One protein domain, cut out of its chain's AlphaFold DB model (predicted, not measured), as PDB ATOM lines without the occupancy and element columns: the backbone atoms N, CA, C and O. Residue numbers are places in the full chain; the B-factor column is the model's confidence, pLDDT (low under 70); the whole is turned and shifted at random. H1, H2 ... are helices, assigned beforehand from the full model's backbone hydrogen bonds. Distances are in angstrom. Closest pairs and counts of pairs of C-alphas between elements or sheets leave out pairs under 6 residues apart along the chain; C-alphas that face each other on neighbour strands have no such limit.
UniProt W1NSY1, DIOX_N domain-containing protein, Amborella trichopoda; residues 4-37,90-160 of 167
ATOM      1  N   GLU A   4     189.222 196.757 178.408       88.12
ATOM      2  CA  GLU A   4     188.061 196.887 179.294       88.12
ATOM      3  C   GLU A   4     186.753 197.195 178.549       88.12
ATOM      4  O   GLU A   4     185.666 196.847 179.018       88.12
ATOM      5  N   GLU A   5     186.836 197.852 177.391       90.44
ATOM      6  CA  GLU A   5     185.689 198.142 176.532       90.44
ATOM      7  C   GLU A   5     185.263 196.881 175.770       90.44
ATOM      8  O   GLU A   5     184.081 196.530 175.764       90.44
ATOM      9  N   LEU A   6     186.238 196.130 175.242       90.25
ATOM     10  CA  LEU A   6     186.021 194.830 174.596       90.25
ATOM     11  C   LEU A   6     185.315 193.836 175.517       90.25
ATOM     12  O   LEU A   6     184.361 193.180 175.112       90.25
ATOM     13  N   GLN A   7     185.738 193.755 176.778       92.25
ATOM     14  CA  GLN A   7     185.156 192.851 177.774       92.25
ATOM     15  C   GLN A   7     183.654 193.057 178.007       92.25
ATOM     16  O   GLN A   7     182.953 192.116 178.388       92.25
ATOM     17  N   LYS A   8     183.155 194.277 177.781       94.62
ATOM     18  CA  LYS A   8     181.745 194.654 177.955       94.62
ATOM     19  C   LYS A   8     180.921 194.466 176.680       94.62
ATOM     20  O   LYS A   8     179.715 194.700 176.707       94.62
ATOM     21  N   GLN A   9     181.536 194.048 175.575       95.56
ATOM     22  CA  GLN A   9     180.835 193.814 174.321       95.56
ATOM     23  C   GLN A   9     179.943 192.569 174.421       95.56
ATOM     24  O   GLN A   9     180.375 191.512 174.883       95.56
ATOM     25  N   LEU A  10     178.691 192.701 173.973       94.94
ATOM     26  CA  LEU A  10     177.727 191.604 173.905       94.94
ATOM     27  C   LEU A  10     178.128 190.605 172.811       94.94
ATOM     28  O   LEU A  10     178.367 190.982 171.663       94.94
ATOM     29  N   VAL A  11     178.112 189.320 173.147       93.94
ATOM     30  CA  VAL A  11     178.290 188.209 172.209       93.94
ATOM     31  C   VAL A  11     176.912 187.772 171.731       93.94
ATOM     32  O   VAL A  11     176.322 186.817 172.238       93.94
ATOM     33  N   SER A  12     176.354 188.513 170.774       90.12
ATOM     34  CA  SER A  12     174.983 188.293 170.296       90.12
ATOM     35  C   SER A  12     174.781 186.922 169.652       90.12
ATOM     36  O   SER A  12     173.683 186.385 169.722       90.12
ATOM     37  N   SER A  13     175.828 186.340 169.062       88.19
ATOM     38  CA  SER A  13     175.776 185.021 168.418       88.19
ATOM     39  C   SER A  13     175.518 183.876 169.396       88.19
ATOM     40  O   SER A  13     174.929 182.882 168.995       88.19
ATOM     41  N   LEU A  14     175.938 184.009 170.658       91.31
ATOM     42  CA  LEU A  14     175.789 182.974 171.694       91.31
ATOM     43  C   LEU A  14     174.832 183.402 172.821       91.31
ATOM     44  O   LEU A  14     174.515 182.616 173.711       91.31
ATOM     45  N   SER A  15     174.361 184.650 172.795       89.19
ATOM     46  CA  SER A  15     173.354 185.149 173.731       89.19
ATOM     47  C   SER A  15     171.955 184.672 173.342       89.19
ATOM     48  O   SER A  15     171.630 184.523 172.167       89.19
ATOM     49  N   THR A  16     171.094 184.490 174.339       87.06
ATOM     50  CA  THR A  16     169.672 184.166 174.159       87.06
ATOM     51  C   THR A  16     168.795 185.244 174.786       87.06
ATOM     52  O   THR A  16     169.275 186.102 175.530       87.06
ATOM     53  N   MET A  17     167.481 185.173 174.552       82.12
ATOM     54  CA  MET A  17     166.504 186.071 175.188       82.12
ATOM     55  C   MET A  17     166.549 186.029 176.723       82.12
ATOM     56  O   MET A  17     166.158 186.992 177.376       82.12
ATOM     57  N   HIS A  18     167.015 184.919 177.300       84.44
ATOM     58  CA  HIS A  18     167.059 184.708 178.747       84.44
ATOM     59  C   HIS A  18     168.463 184.871 179.336       84.44
ATOM     60  O   HIS A  18     168.600 184.971 180.554       84.44
ATOM     61  N   LYS A  19     169.508 184.898 178.497       86.94
ATOM     62  CA  LYS A  19     170.898 184.984 178.942       86.94
ATOM     63  C   LYS A  19     171.736 185.817 177.979       86.94
ATOM     64  O   LYS A  19     172.063 185.373 176.881       86.94
ATOM     65  N   SER A  20     172.138 187.001 178.428       92.44
ATOM     66  CA  SER A  20     173.130 187.822 177.732       92.44
ATOM     67  C   SER A  20     174.537 187.383 178.127       92.44
ATOM     68  O   SER A  20     174.840 187.298 179.317       92.44
ATOM     69  N   LEU A  21     175.376 187.116 177.131       93.31
ATOM     70  CA  LEU A  21     176.785 186.773 177.292       93.31
ATOM     71  C   LEU A  21     177.652 187.898 176.740       93.31
ATOM     72  O   LEU A  21     177.342 188.486 175.704       93.31
ATOM     73  N   TYR A  22     178.755 188.170 177.413       94.81
ATOM     74  CA  TYR A  22     179.709 189.213 177.071       94.81
ATOM     75  C   TYR A  22     181.081 188.600 176.816       94.81
ATOM     76  O   TYR A  22     181.365 187.499 177.279       94.81
ATOM     77  N   VAL A  23     181.961 189.310 176.109       94.56
ATOM     78  CA  VAL A  23     183.312 188.812 175.784       94.56
ATOM     79  C   VAL A  23     184.059 188.340 177.034       94.56
ATOM     80  O   VAL A  23     184.691 187.288 176.999       94.56
ATOM     81  N   LYS A  24     183.918 189.053 178.162       93.81
ATOM     82  CA  LYS A  24     184.516 188.657 179.448       93.81
ATOM     83  C   LYS A  24     184.137 187.245 179.912       93.81
ATOM     84  O   LYS A  24     184.924 186.630 180.616       93.81
ATOM     85  N   ASP A  25     182.967 186.729 179.527       93.06
ATOM     86  CA  ASP A  25     182.496 185.409 179.960       93.06
ATOM     87  C   ASP A  25     183.277 184.273 179.277       93.06
ATOM     88  O   ASP A  25     183.274 183.149 179.771       93.06
ATOM     89  N   PHE A  26     183.969 184.575 178.172       92.94
ATOM     90  CA  PHE A  26     184.801 183.652 177.390       92.94
ATOM     91  C   PHE A  26     186.300 183.925 177.543       92.94
ATOM     92  O   PHE A  26     187.119 183.258 176.912       92.94
ATOM     93  N   MET A  27     186.683 184.926 178.338       91.25
ATOM     94  CA  MET A  27     188.084 185.227 178.599       91.25
ATOM     95  C   MET A  27     188.590 184.340 179.726       91.25
ATOM     96  O   MET A  27     188.191 184.501 180.875       91.25
ATOM     97  N   TRP A  28     189.481 183.418 179.381       90.31
ATOM     98  CA  TRP A  28     190.113 182.520 180.341       90.31
ATOM     99  C   TRP A  28     191.197 183.268 181.111       90.31
ATOM    100  O   TRP A  28     191.862 184.145 180.547       90.31
ATOM    101  N   SER A  29     191.392 182.924 182.384       87.69
ATOM    102  CA  SER A  29     192.442 183.551 183.186       87.69
ATOM    103  C   SER A  29     193.828 183.149 182.678       87.69
ATOM    104  O   SER A  29     194.008 182.043 182.171       87.69
ATOM    105  N   GLU A  30     194.829 184.019 182.842       87.56
ATOM    106  CA  GLU A  30     196.208 183.737 182.401       87.56
ATOM    107  C   GLU A  30     196.766 182.430 182.990       87.56
ATOM    108  O   GLU A  30     197.544 181.731 182.350       87.56
ATOM    109  N   ASN A  31     196.318 182.060 184.193       88.00
ATOM    110  CA  ASN A  31     196.713 180.819 184.862       88.00
ATOM    111  C   ASN A  31     196.184 179.553 184.166       88.00
ATOM    112  O   ASN A  31     196.720 178.467 184.391       88.00
ATOM    113  N   GLU A  32     195.137 179.683 183.353       86.00
ATOM    114  CA  GLU A  32     194.518 178.597 182.587       86.00
ATOM    115  C   GLU A  32     194.967 178.581 181.125       86.00
ATOM    116  O   GLU A  32     194.586 177.683 180.371       86.00
ATOM    117  N   TRP A  33     195.767 179.560 180.699       87.62
ATOM    118  CA  TRP A  33     196.285 179.578 179.339       87.62
ATOM    119  C   TRP A  33     197.254 178.413 179.106       87.62
ATOM    120  O   TRP A  33     197.949 177.972 180.032       87.62
ATOM    121  N   PRO A  34     197.345 177.915 177.859       86.19
ATOM    122  CA  PRO A  34     198.370 176.954 177.497       86.19
ATOM    123  C   PRO A  34     199.757 177.484 177.876       86.19
ATOM    124  O   PRO A  34     200.155 178.576 177.479       86.19
ATOM    125  N   LYS A  35     200.503 176.692 178.651       86.94
ATOM    126  CA  LYS A  35     201.892 177.012 179.030       86.94
ATOM    127  C   LYS A  35     202.882 176.790 177.886       86.94
ATOM    128  O   LYS A  35     204.014 177.256 177.952       86.94
ATOM    129  N   ILE A  36     202.455 176.040 176.877       85.62
ATOM    130  CA  ILE A  36     203.219 175.725 175.677       85.62
ATOM    131  C   ILE A  36     202.922 176.809 174.648       85.62
ATOM    132  O   ILE A  36     201.779 177.261 174.524       85.62
ATOM    133  N   ARG A  37     203.947 177.252 173.919       84.88
ATOM    134  CA  ARG A  37     203.750 178.266 172.886       84.88
ATOM    135  C   ARG A  37     202.952 177.683 171.721       84.88
ATOM    136  O   ARG A  37     203.068 176.509 171.393       84.88
ATOM    137  N   PRO A  90     181.387 153.284 156.324       95.38
ATOM    138  CA  PRO A  90     181.341 153.869 154.991       95.38
ATOM    139  C   PRO A  90     181.471 155.397 155.019       95.38
ATOM    140  O   PRO A  90     180.778 156.067 155.788       95.38
ATOM    141  N   ASN A  91     182.272 155.961 154.110       94.31
ATOM    142  CA  ASN A  91     182.470 157.415 154.007       94.31
ATOM    143  C   ASN A  91     181.155 158.190 153.845       94.31
ATOM    144  O   ASN A  91     181.008 159.266 154.412       94.31
ATOM    145  N   VAL A  92     180.164 157.623 153.145       95.81
ATOM    146  CA  VAL A  92     178.836 158.243 152.983       95.81
ATOM    147  C   VAL A  92     178.130 158.501 154.321       95.81
ATOM    148  O   VAL A  92     177.437 159.505 154.463       95.81
ATOM    149  N   VAL A  93     178.337 157.644 155.327       95.06
ATOM    150  CA  VAL A  93     177.763 157.828 156.669       95.06
ATOM    151  C   VAL A  93     178.437 159.004 157.377       95.06
ATOM    152  O   VAL A  93     177.752 159.831 157.977       95.06
ATOM    153  N   ILE A  94     179.766 159.102 157.274       94.56
ATOM    154  CA  ILE A  94     180.559 160.180 157.879       94.56
ATOM    155  C   ILE A  94     180.205 161.528 157.247       94.56
ATOM    156  O   ILE A  94     179.931 162.488 157.966       94.56
ATOM    157  N   GLU A  95     180.164 161.604 155.916       95.88
ATOM    158  CA  GLU A  95     179.828 162.846 155.215       95.88
ATOM    159  C   GLU A  95     178.377 163.265 155.475       95.88
ATOM    160  O   GLU A  95     178.134 164.418 155.824       95.88
ATOM    161  N   SER A  96     177.421 162.328 155.466       93.56
ATOM    162  CA  SER A  96     176.030 162.654 155.808       93.56
ATOM    163  C   SER A  96     175.877 163.141 157.255       93.56
ATOM    164  O   SER A  96     175.079 164.043 157.521       93.56
ATOM    165  N   MET A  97     176.644 162.591 158.207       91.88
ATOM    166  CA  MET A  97     176.682 163.114 159.577       91.88
ATOM    167  C   MET A  97     177.184 164.564 159.598       91.88
ATOM    168  O   MET A  97     176.528 165.413 160.202       91.88
ATOM    169  N   LYS A  98     178.311 164.859 158.935       94.81
ATOM    170  CA  LYS A  98     178.882 166.215 158.875       94.81
ATOM    171  C   LYS A  98     177.897 167.210 158.268       94.81
ATOM    172  O   LYS A  98     177.643 168.244 158.877       94.81
ATOM    173  N   GLU A  99     177.302 166.877 157.125       94.75
ATOM    174  CA  GLU A  99     176.310 167.715 156.443       94.75
ATOM    175  C   GLU A  99     175.110 168.028 157.344       94.75
ATOM    176  O   GLU A  99     174.697 169.181 157.453       94.75
ATOM    177  N   ARG A 100     174.570 167.024 158.047       90.69
ATOM    178  CA  ARG A 100     173.444 167.220 158.975       90.69
ATOM    179  C   ARG A 100     173.826 168.060 160.191       90.69
ATOM    180  O   ARG A 100     173.007 168.856 160.645       90.69
ATOM    181  N   CYS A 101     175.036 167.889 160.723       92.75
ATOM    182  CA  CYS A 101     175.542 168.717 161.815       92.75
ATOM    183  C   CYS A 101     175.689 170.177 161.376       92.75
ATOM    184  O   CYS A 101     175.174 171.056 162.059       92.75
ATOM    185  N   LEU A 102     176.323 170.430 160.228       94.75
ATOM    186  CA  LEU A 102     176.459 171.780 159.670       94.75
ATOM    187  C   LEU A 102     175.085 172.413 159.432       94.75
ATOM    188  O   LEU A 102     174.805 173.483 159.963       94.75
ATOM    189  N   GLY A 103     174.183 171.692 158.761       94.06
ATOM    190  CA  GLY A 103     172.825 172.166 158.506       94.06
ATOM    191  C   GLY A 103     172.032 172.478 159.778       94.06
ATOM    192  O   GLY A 103     171.241 173.414 159.776       94.06
ATOM    193  N   LEU A 104     172.248 171.741 160.876       93.56
ATOM    194  CA  LEU A 104     171.652 172.058 162.177       93.56
ATOM    195  C   LEU A 104     172.214 173.361 162.760       93.56
ATOM    196  O   LEU A 104     171.438 174.181 163.247       93.56
ATOM    197  N   PHE A 105     173.538 173.531 162.776       94.25
ATOM    198  CA  PHE A 105     174.176 174.696 163.399       94.25
ATOM    199  C   PHE A 105     173.996 175.983 162.580       94.25
ATOM    200  O   PHE A 105     173.961 177.064 163.174       94.25
ATOM    201  N   ASP A 106     173.762 175.860 161.273       94.94
ATOM    202  CA  ASP A 106     173.396 176.963 160.374       94.94
ATOM    203  C   ASP A 106     171.946 177.452 160.563       94.94
ATOM    204  O   ASP A 106     171.582 178.524 160.068       94.94
ATOM    205  N   LEU A 107     171.095 176.710 161.286       94.62
ATOM    206  CA  LEU A 107     169.735 177.165 161.587       94.62
ATOM    207  C   LEU A 107     169.741 178.436 162.455       94.62
ATOM    208  O   LEU A 107     170.625 178.620 163.302       94.62
ATOM    209  N   PRO A 108     168.693 179.277 162.356       93.12
ATOM    210  CA  PRO A 108     168.514 180.405 163.262       93.12
ATOM    211  C   PRO A 108     168.523 179.970 164.735       93.12
ATOM    212  O   PRO A 108     167.945 178.942 165.095       93.12
ATOM    213  N   MET A 109     169.117 180.793 165.606       91.69
ATOM    214  CA  MET A 109     169.230 180.517 167.048       91.69
ATOM    215  C   MET A 109     167.886 180.139 167.691       91.69
ATOM    216  O   MET A 109     167.813 179.174 168.445       91.69
ATOM    217  N   GLU A 110     166.805 180.843 167.343       91.94
ATOM    218  CA  GLU A 110     165.453 180.553 167.839       91.94
ATOM    219  C   GLU A 110     165.006 179.117 167.526       91.94
ATOM    220  O   GLU A 110     164.365 178.463 168.348       91.94
ATOM    221  N   GLN A 111     165.368 178.595 166.353       93.69
ATOM    222  CA  GLN A 111     165.025 177.235 165.960       93.69
ATOM    223  C   GLN A 111     165.879 176.203 166.700       93.69
ATOM    224  O   GLN A 111     165.336 175.205 167.177       93.69
ATOM    225  N   LYS A 112     167.181 176.466 166.865       94.12
ATOM    226  CA  LYS A 112     168.091 175.606 167.641       94.12
ATOM    227  C   LYS A 112     167.662 175.512 169.111       94.12
ATOM    228  O   LYS A 112     167.609 174.414 169.666       94.12
ATOM    229  N   LEU A 113     167.238 176.631 169.710       93.38
ATOM    230  CA  LEU A 113     166.759 176.704 171.098       93.38
ATOM    231  C   LEU A 113     165.488 175.888 171.366       93.38
ATOM    232  O   LEU A 113     165.255 175.481 172.501       93.38
ATOM    233  N   LYS A 114     164.695 175.533 170.346       93.44
ATOM    234  CA  LYS A 114     163.584 174.579 170.534       93.44
ATOM    235  C   LYS A 114     164.082 173.224 171.045       93.44
ATOM    236  O   LYS A 114     163.358 172.536 171.763       93.44
ATOM    237  N   GLY A 115     165.309 172.847 170.680       93.19
ATOM    238  CA  GLY A 115     166.001 171.640 171.121       93.19
ATOM    239  C   GLY A 115     166.876 171.826 172.363       93.19
ATOM    240  O   GLY A 115     167.722 170.968 172.613       93.19
ATOM    241  N   GLU A 116     166.720 172.921 173.114       91.88
ATOM    242  CA  GLU A 116     167.495 173.176 174.330       91.88
ATOM    243  C   GLU A 116     167.242 172.113 175.413       91.88
ATOM    244  O   GLU A 116     166.175 171.476 175.484       91.88
ATOM    245  N   ARG A 117     168.255 171.924 176.268       88.31
ATOM    246  CA  ARG A 117     168.162 171.084 177.465       88.31
ATOM    247  C   ARG A 117     166.930 171.478 178.295       88.31
ATOM    248  O   ARG A 117     166.704 172.640 178.609       88.31
ATOM    249  N   SER A 118     166.114 170.497 178.660       85.25
ATOM    250  CA  SER A 118     164.897 170.670 179.467       85.25
ATOM    251  C   SER A 118     164.624 169.411 180.291       85.25
ATOM    252  O   SER A 118     165.248 168.376 180.075       85.25
ATOM    253  N   SER A 119     163.653 169.450 181.206       83.31
ATOM    254  CA  SER A 119     163.283 168.282 182.026       83.31
ATOM    255  C   SER A 119     162.958 167.025 181.203       83.31
ATOM    256  O   SER A 119     163.280 165.917 181.618       83.31
ATOM    257  N   ASN A 120     162.370 167.196 180.014       82.75
ATOM    258  CA  ASN A 120     161.997 166.100 179.110       82.75
ATOM    259  C   ASN A 120     163.071 165.773 178.053       82.75
ATOM    260  O   ASN A 120     162.900 164.837 177.273       82.75
ATOM    261  N   LEU A 121     164.139 166.569 177.991       84.69
ATOM    262  CA  LEU A 121     165.251 166.438 177.053       84.69
ATOM    263  C   LEU A 121     166.533 166.841 177.806       84.69
ATOM    264  O   LEU A 121     166.977 167.981 177.681       84.69
ATOM    265  N   PRO A 122     167.069 165.965 178.676       83.94
ATOM    266  CA  PRO A 122     168.125 166.334 179.623       83.94
ATOM    267  C   PRO A 122     169.451 166.689 178.936       83.94
ATOM    268  O   PRO A 122     170.227 167.477 179.468       83.94
ATOM    269  N   LEU A 123     169.687 166.142 177.741       89.62
ATOM    270  CA  LEU A 123     170.743 166.566 176.825       89.62
ATOM    271  C   LEU A 123     170.101 167.227 175.612       89.62
ATOM    272  O   LEU A 123     169.060 166.765 175.159       89.62
ATOM    273  N   GLY A 124     170.721 168.264 175.070       91.81
ATOM    274  CA  GLY A 124     170.190 168.971 173.916       91.81
ATOM    275  C   GLY A 124     171.163 170.014 173.402       91.81
ATOM    276  O   GLY A 124     172.366 169.954 173.672       91.81
ATOM    277  N   TYR A 125     170.620 170.958 172.648       93.75
ATOM    278  CA  TYR A 125     171.360 172.110 172.163       93.75
ATOM    279  C   TYR A 125     171.679 173.079 173.310       93.75
ATOM    280  O   TYR A 125     170.875 173.251 174.228       93.75
ATOM    281  N   SER A 126     172.842 173.720 173.248       91.56
ATOM    282  CA  SER A 126     173.206 174.839 174.111       91.56
ATOM    283  C   SER A 126     174.089 175.828 173.346       91.56
ATOM    284  O   SER A 126     175.072 175.400 172.733       91.56
ATOM    285  N   PRO A 127     173.809 177.141 173.404       90.69
ATOM    286  CA  PRO A 127     174.602 178.154 172.706       90.69
ATOM    287  C   PRO A 127     175.997 178.346 173.323       90.69
ATOM    288  O   PRO A 127     176.886 178.902 172.699       90.69
ATOM    289  N   THR A 128     176.207 177.878 174.549       89.69
ATOM    290  CA  THR A 128     177.529 177.705 175.161       89.69
ATOM    291  C   THR A 128     177.440 176.642 176.248       89.69
ATOM    292  O   THR A 128     176.355 176.387 176.778       89.69
ATOM    293  N   ASN A 129     178.549 176.000 176.609       84.00
ATOM    294  CA  ASN A 129     178.525 175.037 177.702       84.00
ATOM    295  C   ASN A 129     178.555 175.754 179.060       84.00
ATOM    296  O   ASN A 129     179.614 176.075 179.595       84.00
ATOM    297  N   THR A 130     177.374 175.983 179.632       76.88
ATOM    298  CA  THR A 130     177.231 176.643 180.934       76.88
ATOM    299  C   THR A 130     177.714 175.800 182.107       76.88
ATOM    300  O   THR A 130     177.886 176.351 183.191       76.88
ATOM    301  N   ASP A 131     177.966 174.504 181.903       83.00
ATOM    302  CA  ASP A 131     178.451 173.602 182.952       83.00
ATOM    303  C   ASP A 131     179.877 173.973 183.412       83.00
ATOM    304  O   ASP A 131     180.291 173.584 184.499       83.00
ATOM    305  N   TYR A 132     180.602 174.787 182.632       84.25
ATOM    306  CA  TYR A 132     181.887 175.382 183.022       84.25
ATOM    307  C   TYR A 132     181.747 176.417 184.159       84.25
ATOM    308  O   TYR A 132     182.694 176.668 184.904       84.25
ATOM    309  N   GLY A 133     180.571 177.038 184.316       84.62
ATOM    310  CA  GLY A 133     180.293 178.087 185.307       84.62
ATOM    311  C   GLY A 133     180.939 179.447 184.999       84.62
ATOM    312  O   GLY A 133     180.251 180.465 185.020       84.62
ATOM    313  N   HIS A 134     182.231 179.462 184.675       86.81
ATOM    314  CA  HIS A 134     183.041 180.605 184.236       86.81
ATOM    315  C   HIS A 134     183.972 180.150 183.102       86.81
ATOM    316  O   HIS A 134     184.040 178.953 182.835       86.81
ATOM    317  N   ASN A 135     184.660 181.074 182.425       89.56
ATOM    318  CA  ASN A 135     185.557 180.747 181.306       89.56
ATOM    319  C   ASN A 135     184.850 179.897 180.242       89.56
ATOM    320  O   ASN A 135     185.284 178.806 179.868       89.56
ATOM    321  N   LEU A 136     183.692 180.378 179.801       91.75
ATOM    322  CA  LEU A 136     182.830 179.640 178.897       91.75
ATOM    323  C   LEU A 136     183.567 179.359 177.581       91.75
ATOM    324  O   LEU A 136     184.334 180.201 177.102       91.75
ATOM    325  N   PRO A 137     183.347 178.191 176.958       91.00
ATOM    326  CA  PRO A 137     183.879 177.940 175.633       91.00
ATOM    327  C   PRO A 137     183.142 178.807 174.612       91.00
ATOM    328  O   PRO A 137     181.908 178.907 174.631       91.00
ATOM    329  N   TRP A 138     183.896 179.394 173.681       91.88
ATOM    330  CA  TRP A 138     183.339 180.061 172.506       91.88
ATOM    331  C   TRP A 138     182.884 179.016 171.481       91.88
ATOM    332  O   TRP A 138     183.505 178.811 170.440       91.88
ATOM    333  N   ALA A 139     181.837 178.278 171.825       92.31
ATOM    334  CA  ALA A 139     181.299 177.213 170.999       92.31
ATOM    335  C   ALA A 139     179.845 176.940 171.367       92.31
ATOM    336  O   ALA A 139     179.501 176.856 172.547       92.31
ATOM    337  N   GLU A 140     179.018 176.717 170.353       93.06
ATOM    338  CA  GLU A 140     177.744 176.033 170.533       93.06
ATOM    339  C   GLU A 140     177.989 174.534 170.754       93.06
ATOM    340  O   GLU A 140     179.003 173.976 170.330       93.06
ATOM    341  N   SER A 141     177.051 173.855 171.406       92.38
ATOM    342  CA  SER A 141     177.141 172.415 171.633       92.38
ATOM    343  C   SER A 141     175.795 171.738 171.435       92.38
ATOM    344  O   SER A 141     174.743 172.286 171.759       92.38
ATOM    345  N   LEU A 142     175.839 170.515 170.917       92.50
ATOM    346  CA  LEU A 142     174.710 169.602 170.902       92.50
ATOM    347  C   LEU A 142     175.124 168.328 171.620       92.50
ATOM    348  O   LEU A 142     176.111 167.693 171.255       92.50
ATOM    349  N   GLN A 143     174.333 167.928 172.606       91.38
ATOM    350  CA  GLN A 143     174.476 166.634 173.253       91.38
ATOM    351  C   GLN A 143     173.208 165.823 173.033       91.38
ATOM    352  O   GLN A 143     172.102 166.313 173.245       91.38
ATOM    353  N   LEU A 144     173.371 164.571 172.619       88.88
ATOM    354  CA  LEU A 144     172.270 163.643 172.401       88.88
ATOM    355  C   LEU A 144     172.570 162.339 173.132       88.88
ATOM    356  O   LEU A 144     173.675 161.807 173.053       88.88
ATOM    357  N   LEU A 145     171.566 161.805 173.827       85.12
ATOM    358  CA  LEU A 145     171.625 160.437 174.331       85.12
ATOM    359  C   LEU A 145     171.565 159.472 173.143       85.12
ATOM    360  O   LEU A 145     170.796 159.700 172.206       85.12
ATOM    361  N   GLN A 146     172.291 158.352 173.219       82.25
ATOM    362  CA  GLN A 146     172.158 157.224 172.285       82.25
ATOM    363  C   GLN A 146     170.830 156.468 172.513       82.25
ATOM    364  O   GLN A 146     170.790 155.274 172.784       82.25
ATOM    365  N   SER A 147     169.715 157.194 172.444       85.50
ATOM    366  CA  SER A 147     168.354 156.697 172.585       85.50
ATOM    367  C   SER A 147     167.534 157.202 171.399       85.50
ATOM    368  O   SER A 147     167.367 158.418 171.258       85.50
ATOM    369  N   PRO A 148     166.974 156.303 170.566       87.12
ATOM    370  CA  PRO A 148     166.139 156.697 169.436       87.12
ATOM    371  C   PRO A 148     165.003 157.648 169.835       87.12
ATOM    372  O   PRO A 148     164.765 158.642 169.155       87.12
ATOM    373  N   GLN A 149     164.345 157.411 170.976       86.31
ATOM    374  CA  GLN A 149     163.289 158.286 171.495       86.31
ATOM    375  C   GLN A 149     163.777 159.707 171.792       86.31
ATOM    376  O   GLN A 149     163.076 160.665 171.463       86.31
ATOM    377  N   GLN A 150     164.953 159.863 172.401       85.62
ATOM    378  CA  GLN A 150     165.502 161.181 172.733       85.62
ATOM    379  C   GLN A 150     165.923 161.934 171.468       85.62
ATOM    380  O   GLN A 150     165.568 163.100 171.309       85.62
ATOM    381  N   VAL A 151     166.572 161.247 170.522       87.44
ATOM    382  CA  VAL A 151     166.928 161.827 169.217       87.44
ATOM    383  C   VAL A 151     165.675 162.268 168.460       87.44
ATOM    384  O   VAL A 151     165.613 163.394 167.982       87.44
ATOM    385  N   LEU A 152     164.631 161.435 168.409       88.00
ATOM    386  CA  LEU A 152     163.355 161.806 167.789       88.00
ATOM    387  C   LEU A 152     162.676 162.979 168.505       88.00
ATOM    388  O   LEU A 152     162.086 163.834 167.849       88.00
ATOM    389  N   THR A 153     162.749 163.035 169.836       89.12
ATOM    390  CA  THR A 153     162.188 164.141 170.626       89.12
ATOM    391  C   THR A 153     162.897 165.454 170.304       89.12
ATOM    392  O   THR A 153     162.224 166.450 170.040       89.12
ATOM    393  N   PHE A 154     164.234 165.452 170.257       92.25
ATOM    394  CA  PHE A 154     165.026 166.595 169.802       92.25
ATOM    395  C   PHE A 154     164.649 166.992 168.370       92.25
ATOM    396  O   PHE A 154     164.263 168.135 168.124       92.25
ATOM    397  N   SER A 155     164.668 166.037 167.436       90.31
ATOM    398  CA  SER A 155     164.415 166.311 166.022       90.31
ATOM    399  C   SER A 155     163.023 166.886 165.774       90.31
ATOM    400  O   SER A 155     162.885 167.833 165.007       90.31
ATOM    401  N   LYS A 156     161.988 166.385 166.459       90.31
ATOM    402  CA  LYS A 156     160.627 166.939 166.366       90.31
ATOM    403  C   LYS A 156     160.541 168.371 166.884       90.31
ATOM    404  O   LYS A 156     159.807 169.172 166.314       90.31
ATOM    405  N   LYS A 157     161.273 168.703 167.950       92.00
ATOM    406  CA  LYS A 157     161.301 170.065 168.496       92.00
ATOM    407  C   LYS A 157     161.974 171.050 167.536       92.00
ATOM    408  O   LYS A 157     161.449 172.140 167.331       92.00
ATOM    409  N   VAL A 158     163.108 170.667 166.945       92.88
ATOM    410  CA  VAL A 158     163.920 171.561 166.097       92.88
ATOM    411  C   VAL A 158     163.409 171.631 164.655       92.88
ATOM    412  O   VAL A 158     163.274 172.721 164.101       92.88
ATOM    413  N   PHE A 159     163.098 170.485 164.052       91.25
ATOM    414  CA  PHE A 159     162.746 170.367 162.631       91.25
ATOM    415  C   PHE A 159     161.244 170.171 162.379       91.25
ATOM    416  O   PHE A 159     160.805 170.148 161.232       91.25
ATOM    417  N   GLY A 160     160.421 169.995 163.420       87.81
ATOM    418  CA  GLY A 160     158.990 169.741 163.240       87.81
ATOM    419  C   GLY A 160     158.735 168.495 162.385       87.81
ATOM    420  O   GLY A 160     159.258 167.418 162.675       87.81
TER     421      GLY A 160
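AT A GLANCE: This is residues 4 to 37 and 90 to 160 of the 167 residues of the protein "DIOX_N domain-containing protein" of Amborella trichopoda (UniProt W1NSY1). With little regular structure, this is a loose model mostly of loops, H2, H3 and H4 at one end, short H1 at the other, and residues 114 to 147 looping out from H3 and back to H4. Residues 90 to 100, of which 91 to 100 belong to H2, stick out. The printed part has 105 residues, four named helices in that order H1 to H4, no named strand; class all helix, radius of gyration of the C-alphas 16.3 A, spans 45 by 35 by 23 A.

IN THESE COORDINATES: H1, residues 23 to 26, begins at C-alpha 23 (183.312, 188.812, 175.784). H2, residues 91 to 105, is 21.3 A long; H3 is residues 109 to 113. H4, residues 148 to 160, 16.1 A, ends at C-alpha 160 (158.990, 169.741, 163.240).

HOW THE PARTS SIT: H4 touches H3 with residues 158 to 159 alone, closest C-alphas Gln 111 and Val 158, 5.8 A. H2 and H3 are close but not clearly touching, C-alphas 104 and 112 closest at 7.4 A. H1 is apart from H2, H3 and H4. Every O i to N i+4 pair in H2, H3 and H4 is within hydrogen-bond range; H1 is too short for one.

THE WHOLE: Residues 38 to 89 are cut out, C-alphas 37 and 90 being 37.7 A apart. H3 to H4 is a long link. No printed residue is under 70 in pLDDT.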